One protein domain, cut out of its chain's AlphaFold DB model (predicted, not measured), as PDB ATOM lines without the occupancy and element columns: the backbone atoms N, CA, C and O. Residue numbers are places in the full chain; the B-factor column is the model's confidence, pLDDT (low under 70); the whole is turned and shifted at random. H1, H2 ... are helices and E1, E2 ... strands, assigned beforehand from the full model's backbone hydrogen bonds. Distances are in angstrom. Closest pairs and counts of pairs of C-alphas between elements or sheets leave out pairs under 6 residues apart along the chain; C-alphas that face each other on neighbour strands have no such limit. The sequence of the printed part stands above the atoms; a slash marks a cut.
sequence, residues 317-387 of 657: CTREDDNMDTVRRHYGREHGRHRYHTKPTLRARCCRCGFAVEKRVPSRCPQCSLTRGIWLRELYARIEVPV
ATOM      1  N   CYS A 317     156.961 193.205 140.844       80.12
ATOM      2  CA  CYS A 317     157.242 194.632 140.747       80.12
ATOM      3  C   CYS A 317     158.372 194.966 141.721       80.12
ATOM      4  O   CYS A 317     158.258 194.709 142.923       80.12
ATOM      5  N   THR A 318     159.469 195.532 141.216       85.81
ATOM      6  CA  THR A 318     160.574 195.971 142.073       85.81
ATOM      7  C   THR A 318     160.532 197.475 142.266       85.81
ATOM      8  O   THR A 318     160.808 198.221 141.329       85.81
ATOM      9  N   ARG A 319     160.223 197.909 143.489       85.19
ATOM     10  CA  ARG A 319     160.283 199.309 143.918       85.19
ATOM     11  C   ARG A 319     161.611 199.561 144.624       85.19
ATOM     12  O   ARG A 319     162.039 198.759 145.452       85.19
ATOM     13  N   GLU A 320     162.250 200.679 144.315       88.38
ATOM     14  CA  GLU A 320     163.365 201.209 145.099       88.38
ATOM     15  C   GLU A 320     162.826 202.314 146.016       88.38
ATOM     16  O   GLU A 320     161.987 203.109 145.597       88.38
ATOM     17  N   ASP A 321     163.251 202.324 147.280       86.31
ATOM     18  CA  ASP A 321     162.843 203.323 148.274       86.31
ATOM     19  C   ASP A 321     164.083 203.770 149.062       86.31
ATOM     20  O   ASP A 321     164.764 202.956 149.694       86.31
ATOM     21  N   ASP A 322     164.424 205.050 148.957       84.94
ATOM     22  CA  ASP A 322     165.573 205.703 149.595       84.94
ATOM     23  C   ASP A 322     165.272 206.137 151.039       84.94
ATOM     24  O   ASP A 322     166.175 206.281 151.872       84.94
ATOM     25  N   ASN A 323     163.990 206.288 151.380       85.19
ATOM     26  CA  ASN A 323     163.561 206.701 152.699       85.19
ATOM     27  C   ASN A 323     163.631 205.525 153.684       85.19
ATOM     28  O   ASN A 323     162.662 204.816 153.963       85.19
ATOM     29  N   MET A 324     164.808 205.357 154.288       78.00
ATOM     30  CA  MET A 324     165.083 204.335 155.300       78.00
ATOM     31  C   MET A 324     164.133 204.353 156.517       78.00
ATOM     32  O   MET A 324     164.077 203.351 157.238       78.00
ATOM     33  N   ASP A 325     163.390 205.438 156.757       78.56
ATOM     34  CA  ASP A 325     162.346 205.503 157.782       78.56
ATOM     35  C   ASP A 325     160.992 205.007 157.264       78.56
ATOM     36  O   ASP A 325     160.322 204.271 157.987       78.56
ATOM     37  N   THR A 326     160.612 205.307 156.018       75.00
ATOM     38  CA  THR A 326     159.485 204.648 155.328       75.00
ATOM     39  C   THR A 326     159.708 203.140 155.285       75.00
ATOM     40  O   THR A 326     158.844 202.373 155.713       75.00
ATOM     41  N   VAL A 327     160.916 202.709 154.903       73.50
ATOM     42  CA  VAL A 327     161.342 201.304 154.940       73.50
ATOM     43  C   VAL A 327     161.193 200.732 156.359       73.50
ATOM     44  O   VAL A 327     160.547 199.703 156.554       73.50
ATOM     45  N   ARG A 328     161.714 201.393 157.401       76.81
ATOM     46  CA  ARG A 328     161.556 200.894 158.782       76.81
ATOM     47  C   ARG A 328     160.116 200.894 159.290       76.81
ATOM     48  O   ARG A 328     159.796 200.049 160.121       76.81
ATOM     49  N   ARG A 329     159.256 201.812 158.844       74.75
ATOM     50  CA  ARG A 329     157.851 201.889 159.276       74.75
ATOM     51  C   ARG A 329     157.008 200.821 158.581       74.75
ATOM     52  O   ARG A 329     156.450 199.985 159.291       74.75
ATOM     53  N   HIS A 330     156.988 200.790 157.248       63.97
ATOM     54  CA  HIS A 330     156.217 199.802 156.483       63.97
ATOM     55  C   HIS A 330     156.728 198.378 156.716       63.97
ATOM     56  O   HIS A 330     155.966 197.516 157.144       63.97
ATOM     57  N   TYR A 331     158.030 198.112 156.571       64.88
ATOM     58  CA  TYR A 331     158.534 196.756 156.816       64.88
ATOM     59  C   TYR A 331     158.553 196.438 158.319       64.88
ATOM     60  O   TYR A 331     157.989 195.438 158.754       64.88
ATOM     61  N   GLY A 332     159.116 197.310 159.161       61.75
ATOM     62  CA  GLY A 332     159.323 197.007 160.583       61.75
ATOM     63  C   GLY A 332     158.056 196.858 161.438       61.75
ATOM     64  O   GLY A 332     158.087 196.074 162.386       61.75
ATOM     65  N   ARG A 333     156.949 197.562 161.140       55.91
ATOM     66  CA  ARG A 333     155.668 197.373 161.858       55.91
ATOM     67  C   ARG A 333     154.681 196.462 161.132       55.91
ATOM     68  O   ARG A 333     153.939 195.749 161.805       55.91
ATOM     69  N   GLU A 334     154.648 196.467 159.801       47.66
ATOM     70  CA  GLU A 334     153.557 195.836 159.040       47.66
ATOM     71  C   GLU A 334     153.903 194.430 158.516       47.66
ATOM     72  O   GLU A 334     153.012 193.717 158.049       47.66
ATOM     73  N   HIS A 335     155.141 193.949 158.726       49.78
ATOM     74  CA  HIS A 335     155.535 192.543 158.510       49.78
ATOM     75  C   HIS A 335     154.664 191.515 159.261       49.78
ATOM     76  O   HIS A 335     154.656 190.344 158.893       49.78
ATOM     77  N   GLY A 336     153.904 191.923 160.285       49.06
ATOM     78  CA  GLY A 336     152.909 191.059 160.930       49.06
ATOM     79  C   GLY A 336     151.650 190.785 160.090       49.06
ATOM     80  O   GLY A 336     150.850 189.937 160.481       49.06
ATOM     81  N   ARG A 337     151.436 191.506 158.978       54.41
ATOM     82  CA  ARG A 337     150.242 191.386 158.117       54.41
ATOM     83  C   ARG A 337     150.562 191.275 156.626       54.41
ATOM     84  O   ARG A 337     149.943 190.458 155.952       54.41
ATOM     85  N   HIS A 338     151.533 192.030 156.114       53.53
ATOM     86  CA  HIS A 338     151.904 191.965 154.700       53.53
ATOM     87  C   HIS A 338     152.926 190.849 154.459       53.53
ATOM     88  O   HIS A 338     154.096 190.950 154.839       53.53
ATOM     89  N   ARG A 339     152.469 189.773 153.804       55.25
ATOM     90  CA  ARG A 339     153.302 188.655 153.337       55.25
ATOM     91  C   ARG A 339     154.103 189.060 152.092       55.25
ATOM     92  O   ARG A 339     153.826 188.600 150.990       55.25
ATOM     93  N   TYR A 340     155.097 189.926 152.268       61.28
ATOM     94  CA  TYR A 340     156.111 190.146 151.235       61.28
ATOM     95  C   TYR A 340     156.861 188.833 150.970       61.28
ATOM     96  O   TYR A 340     157.258 188.148 151.913       61.28
ATOM     97  N   HIS A 341     157.037 188.480 149.694       64.75
ATOM     98  CA  HIS A 341     157.649 187.209 149.285       64.75
ATOM     99  C   HIS A 341     159.136 187.125 149.679       64.75
ATOM    100  O   HIS A 341     159.640 186.056 150.017       64.75
ATOM    101  N   THR A 342     159.833 188.262 149.681       79.56
ATOM    102  CA  THR A 342     161.242 188.386 150.067       79.56
ATOM    103  C   THR A 342     161.444 189.533 151.058       79.56
ATOM    104  O   THR A 342     160.683 190.500 151.122       79.56
ATOM    105  N   LYS A 343     162.492 189.413 151.879       82.00
ATOM    106  CA  LYS A 343     162.936 190.489 152.774       82.00
ATOM    107  C   LYS A 343     163.536 191.621 151.921       82.00
ATOM    108  O   LYS A 343     164.353 191.304 151.056       82.00
ATOM    109  N   PRO A 344     163.212 192.906 152.168       83.19
ATOM    110  CA  PRO A 344     163.784 194.009 151.397       83.19
ATOM    111  C   PRO A 344     165.316 193.985 151.454       83.19
ATOM    112  O   PRO A 344     165.914 193.894 152.533       83.19
ATOM    113  N   THR A 345     165.946 194.064 150.283       88.19
ATOM    114  CA  THR A 345     167.405 193.998 150.139       88.19
ATOM    115  C   THR A 345     167.967 195.410 150.132       88.19
ATOM    116  O   THR A 345     167.648 196.208 149.252       88.19
ATOM    117  N   LEU A 346     168.810 195.732 151.115       89.06
ATOM    118  CA  LEU A 346     169.481 197.029 151.168       89.06
ATOM    119  C   LEU A 346     170.601 197.081 150.127       89.06
ATOM    120  O   LEU A 346     171.463 196.204 150.084       89.06
ATOM    121  N   ARG A 347     170.595 198.136 149.318       91.56
ATOM    122  CA  ARG A 347     171.609 198.445 148.313       91.56
ATOM    123  C   ARG A 347     172.289 199.764 148.663       91.56
ATOM    124  O   ARG A 347     171.642 200.701 149.126       91.56
ATOM    125  N   ALA A 348     173.599 199.832 148.446       91.06
ATOM    126  CA  ALA A 348     174.382 201.059 148.555       91.06
ATOM    127  C   ALA A 348     174.810 201.528 147.159       91.06
ATOM    128  O   ALA A 348     175.369 200.728 146.407       91.06
ATOM    129  N   ARG A 349     174.578 202.802 146.823       93.31
ATOM    130  CA  ARG A 349     174.994 203.431 145.552       93.31
ATOM    131  C   ARG A 349     176.254 204.279 145.723       93.31
ATOM    132  O   ARG A 349     176.430 204.949 146.740       93.31
ATOM    133  N   CYS A 350     177.121 204.270 144.711       93.06
ATOM    134  CA  CYS A 350     178.281 205.154 144.628       93.06
ATOM    135  C   CYS A 350     177.904 206.572 144.206       93.06
ATOM    136  O   CYS A 350     177.461 206.785 143.081       93.06
ATOM    137  N   CYS A 351     178.225 207.545 145.064       89.88
ATOM    138  CA  CYS A 351     178.019 208.975 144.809       89.88
ATOM    139  C   CYS A 351     178.652 209.513 143.513       89.88
ATOM    140  O   CYS A 351     178.219 210.551 143.028       89.88
ATOM    141  N   ARG A 352     179.691 208.846 142.982       92.50
ATOM    142  CA  ARG A 352     180.490 209.315 141.836       92.50
ATOM    143  C   ARG A 352     180.207 208.574 140.528       92.50
ATOM    144  O   ARG A 352     180.428 209.144 139.470       92.50
ATOM    145  N   CYS A 353     179.780 207.312 140.578       94.19
ATOM    146  CA  CYS A 353     179.583 206.491 139.370       94.19
ATOM    147  C   CYS A 353     178.296 205.654 139.369       94.19
ATOM    148  O   CYS A 353     178.131 204.798 138.509       94.19
ATOM    149  N   GLY A 354     177.404 205.833 140.348       92.25
ATOM    150  CA  GLY A 354     176.137 205.099 140.433       92.25
ATOM    151  C   GLY A 354     176.254 203.606 140.768       92.25
ATOM    152  O   GLY A 354     175.233 202.973 141.024       92.25
ATOM    153  N   PHE A 355     177.466 203.033 140.824       93.94
ATOM    154  CA  PHE A 355     177.667 201.603 141.079       93.94
ATOM    155  C   PHE A 355     176.952 201.131 142.352       93.94
ATOM    156  O   PHE A 355     177.200 201.657 143.443       93.94
ATOM    157  N   ALA A 356     176.087 200.127 142.207       93.25
ATOM    158  CA  ALA A 356     175.257 199.594 143.279       93.25
ATOM    159  C   ALA A 356     175.836 198.294 143.861       93.25
ATOM    160  O   ALA A 356     176.232 197.392 143.125       93.25
ATOM    161  N   VAL A 357     175.835 198.165 145.191       93.50
ATOM    162  CA  VAL A 357     176.246 196.946 145.908       93.50
ATOM    163  C   VAL A 357     175.150 196.481 146.864       93.50
ATOM    164  O   VAL A 357     174.729 197.227 147.742       93.50
ATOM    165  N   GLU A 358     174.737 195.219 146.720       89.31
ATOM    166  CA  GLU A 358     173.751 194.524 147.577       89.31
ATOM    167  C   GLU A 358     174.350 193.852 148.819       89.31
ATOM    168  O   GLU A 358     173.648 193.532 149.775       89.31
ATOM    169  N   LYS A 359     175.650 193.557 148.780       86.81
ATOM    170  CA  LYS A 359     176.354 192.791 149.818       86.81
ATOM    171  C   LYS A 359     177.152 193.736 150.726       86.81
ATOM    172  O   LYS A 359     176.956 194.949 150.714       86.81
ATOM    173  N   ARG A 360     178.063 193.192 151.547       86.69
ATOM    174  CA  ARG A 360     179.007 193.991 152.356       86.69
ATOM    175  C   ARG A 360     179.659 195.073 151.488       86.69
ATOM    176  O   ARG A 360     180.381 194.745 150.553       86.69
ATOM    177  N   VAL A 361     179.428 196.342 151.829       87.56
ATOM    178  CA  VAL A 361     179.972 197.482 151.079       87.56
ATOM    179  C   VAL A 361     181.508 197.472 151.169       87.56
ATOM    180  O   VAL A 361     182.032 197.545 152.289       87.56
ATOM    181  N   PRO A 362     182.237 197.366 150.041       92.19
ATOM    182  CA  PRO A 362     183.693 197.283 150.059       92.19
ATOM    183  C   PRO A 362     184.354 198.588 150.531       92.19
ATOM    184  O   PRO A 362     183.758 199.667 150.536       92.19
ATOM    185  N   SER A 363     185.621 198.493 150.948       93.69
ATOM    186  CA  SER A 363     186.422 199.628 151.443       93.69
ATOM    187  C   SER A 363     186.688 200.703 150.381       93.69
ATOM    188  O   SER A 363     186.955 201.858 150.727       93.69
ATOM    189  N   ARG A 364     186.578 200.344 149.098       95.19
ATOM    190  CA  ARG A 364     186.631 201.237 147.938       95.19
ATOM    191  C   ARG A 364     185.531 200.860 146.947       95.19
ATOM    192  O   ARG A 364     185.135 199.697 146.896       95.19
ATOM    193  N   CYS A 365     185.028 201.824 146.183       95.06
ATOM    194  CA  CYS A 365     184.100 201.543 145.091       95.06
ATOM    195  C   CYS A 365     184.843 200.746 144.005       95.06
ATOM    196  O   CYS A 365     185.897 201.210 143.571       95.06
ATOM    197  N   PRO A 366     184.342 199.588 143.539       94.44
ATOM    198  CA  PRO A 366     185.068 198.772 142.565       94.44
ATOM    199  C   PRO A 366     185.132 199.403 141.165       94.44
ATOM    200  O   PRO A 366     186.014 199.045 140.398       94.44
ATOM    201  N   GLN A 367     184.241 200.349 140.836       96.06
ATOM    202  CA  GLN A 367     184.213 201.001 139.522       96.06
ATOM    203  C   GLN A 367     185.043 202.296 139.463       96.06
ATOM    204  O   GLN A 367     185.654 202.575 138.439       96.06
ATOM    205  N   CYS A 368     185.098 203.091 140.542       95.94
ATOM    206  CA  CYS A 368     185.805 204.384 140.543       95.94
ATOM    207  C   CYS A 368     186.850 204.550 141.665       95.94
ATOM    208  O   CYS A 368     187.283 205.668 141.939       95.94
ATOM    209  N   SER A 369     187.210 203.469 142.367       95.56
ATOM    210  CA  SER A 369     188.222 203.396 143.445       95.56
ATOM    211  C   SER A 369     188.051 204.341 144.648       95.56
ATOM    212  O   SER A 369     188.883 204.340 145.557       95.56
ATOM    213  N   LEU A 370     186.960 205.111 144.705       94.19
ATOM    214  CA  LEU A 370     186.681 206.093 145.758       94.19
ATOM    215  C   LEU A 370     186.569 205.407 147.130       94.19
ATOM    216  O   LEU A 370     186.026 204.308 147.232       94.19
ATOM    217  N   THR A 371     187.074 206.032 148.194       92.19
ATOM    218  CA  THR A 371     187.129 205.438 149.542       92.19
ATOM    219  C   THR A 371     185.754 205.391 150.218       92.19
ATOM    220  O   THR A 371     184.908 206.264 150.016       92.19
ATOM    221  N   ARG A 372     185.502 204.350 151.028       84.69
ATOM    222  CA  ARG A 372     184.180 204.036 151.619       84.69
ATOM    223  C   ARG A 372     183.505 205.188 152.364       84.69
ATOM    224  O   ARG A 372     182.282 205.265 152.330       84.69
ATOM    225  N   GLY A 373     184.273 206.066 153.010       84.00
ATOM    226  CA  GLY A 373     183.724 207.235 153.707       84.00
ATOM    227  C   GLY A 373     183.087 208.278 152.781       84.00
ATOM    228  O   GLY A 373     182.267 209.057 153.244       84.00
ATOM    229  N   ILE A 374     183.442 208.275 151.490       77.12
ATOM    230  CA  ILE A 374     183.023 209.286 150.509       77.12
ATOM    231  C   ILE A 374     181.974 208.720 149.539       77.12
ATOM    232  O   ILE A 374     181.060 209.439 149.140       77.12
ATOM    233  N   TRP A 375     182.069 207.438 149.146       86.38
ATOM    234  CA  TRP A 375     181.163 206.900 148.117       86.38
ATOM    235  C   TRP A 375     179.796 206.434 148.598       86.38
ATOM    236  O   TRP A 375     178.882 206.350 147.781       86.38
ATOM    237  N   LEU A 376     179.647 206.138 149.886       79.12
ATOM    238  CA  LEU A 376     178.435 205.565 150.467       79.12
ATOM    239  C   LEU A 376     177.409 206.681 150.768       79.12
ATOM    240  O   LEU A 376     177.142 206.980 151.929       79.12
ATOM    241  N   ARG A 377     176.877 207.323 149.713       70.94
ATOM    242  CA  ARG A 377     175.870 208.402 149.821       70.94
ATOM    243  C   ARG A 377     174.489 207.864 150.171       70.94
ATOM    244  O   ARG A 377     173.872 208.310 151.130       70.94
ATOM    245  N   GLU A 378     174.020 206.911 149.374       79.12
ATOM    246  CA  GLU A 378     172.621 206.487 149.359       79.12
ATOM    247  C   GLU A 378     172.512 205.008 149.721       79.12
ATOM    248  O   GLU A 378     173.082 204.135 149.060       79.12
ATOM    249  N   LEU A 379     171.762 204.751 150.792       85.44
ATOM    250  CA  LEU A 379     171.251 203.440 151.164       85.44
ATOM    251  C   LEU A 379     169.775 203.413 150.792       85.44
ATOM    252  O   LEU A 379     168.998 204.171 151.361       85.44
ATOM    253  N   TYR A 380     169.406 202.527 149.877       89.38
ATOM    254  CA  TYR A 380     168.027 202.342 149.443       89.38
ATOM    255  C   TYR A 380     167.625 200.880 149.617       89.38
ATOM    256  O   TYR A 380     168.448 199.965 149.509       89.38
ATOM    257  N   ALA A 381     166.355 200.638 149.915       89.00
ATOM    258  CA  ALA A 381     165.791 199.301 149.934       89.00
ATOM    259  C   ALA A 381     165.249 198.963 148.545       89.00
ATOM    260  O   ALA A 381     164.395 199.676 148.019       89.00
ATOM    261  N   ARG A 382     165.694 197.842 147.974       88.25
ATOM    262  CA  ARG A 382     164.971 197.190 146.885       88.25
ATOM    263  C   ARG A 382     163.897 196.298 147.490       88.25
ATOM    264  O   ARG A 382     164.193 195.398 148.281       88.25
ATOM    265  N   ILE A 383     162.659 196.581 147.122       85.94
ATOM    266  CA  ILE A 383     161.451 195.923 147.601       85.94
ATOM    267  C   ILE A 383     160.857 195.162 146.428       85.94
ATOM    268  O   ILE A 383     160.561 195.737 145.384       85.94
ATOM    269  N   GLU A 384     160.665 193.869 146.621       85.19
ATOM    270  CA  GLU A 384     160.050 192.966 145.658       85.19
ATOM    271  C   GLU A 384     158.604 192.714 146.092       85.19
ATOM    272  O   GLU A 384     158.337 192.030 147.083       85.19
ATOM    273  N   VAL A 385     157.662 193.318 145.369       81.19
ATOM    274  CA  VAL A 385     156.225 193.139 145.590       81.19
ATOM    275  C   VAL A 385     155.705 192.180 144.518       81.19
ATOM    276  O   VAL A 385     155.758 192.529 143.335       81.19
ATOM    277  N   PRO A 386     155.217 190.977 144.872       74.19
ATOM    278  CA  PRO A 386     154.589 190.100 143.894       74.19
ATOM    279  C   PRO A 386     153.339 190.792 143.343       74.19
ATOM    280  O   PRO A 386     152.452 191.189 144.100       74.19
ATOM    281  N   VAL A 387     153.276 190.954 142.024       78.25
ATOM    282  CA  VAL A 387     152.080 191.456 141.352       78.25
ATOM    283  C   VAL A 387     151.172 190.259 141.142       78.25
ATOM    284  O   VAL A 387     151.557 189.301 140.472       78.25
TER     285      VAL A 387
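AT A GLANCE: This is residues 317 to 387 of the 657 residues of a protein of Sporothrix insectorum RCEF 264 (UniProt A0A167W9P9). A narrow, strongly twisted sheet of three strands is built along one long strand, E3, with E1 beside its later part and E2 beside its earlier part. Helix H1 lies over part of one face of the sheet, mainly over E3, while at the other end a long loop, residues 351 to 371, and the short helix H2 form a small head. The printed part has 71 residues with two named helices and three named strands, along the chain E1, H1, E2, H2, E3; the sheet's order is E1, E3, E2, antiparallel throughout, and the class is mixed, helices and strands. The whole is only just loose, close to compact, with a radius of gyration of the C-alphas of 13.8 A, and its outline is elongated, 42 by 22 by 16 A.

IN THESE COORDINATES: E3, residues 376 to 386, is 29.2 A long and ends with C-alpha 386 at (154.589, 190.100, 143.894). E2, residues 345 to 350, measures 16.5 A. E1, residues 317 to 321, begins with C-alpha 317 at (157.242, 194.632, 140.747) and measures 12.8 A. H1, residues 324 to 334, is 14.8 A long, with C-alpha 324 at (165.083, 204.335, 155.300). H2 is residues 372 to 375.

HOW THE PARTS SIT: E3 is the inner strand, and E1 and E2 are the edge strands. E1 and E3 are antiparallel at 151 degrees, with N 319 and O 383 within hydrogen-bond range at 2.9 A. E3 and E2 are antiparallel at 144 degrees, with N 347 and O 380 at 2.8 A. Residues 348 to 349 of E2 also form a short antiparallel pairing with residues 356 to 357. H1 is on the sheet at a height over the sheet of 10.7 A, over E3 and only just over E1, on which 3 of its C-alphas fall. It runs along the strands, at 19 degrees to E3 on the local plane; their closest C-alphas are those of Met 324 and Tyr 380, 6.9 A apart. E1, H1 and E2 form a split strand-helix-strand unit, two strands running the same way with E3 between them in the sheet, and its crossover is right-handed. H2 only grazes the sheet; its closest C-alpha to E2 is that of Trp 375, 4.9 A from that of Cys 350. H1 and H2 are apart. In H1 every O i to N i+4 pair is within hydrogen-bond range; H2 is too short for such a pair, and its one O i to N i+3 pair is not within range.

THE WHOLE: The two C-alphas farthest apart, those of Arg 337 and Ser 369, are 42.4 A apart. The printed part has no cut. The link from E2 to H2, 21 residues, is long. Mean pLDDT of the printed part is 81.5, and residues 330 to 341 are under 70.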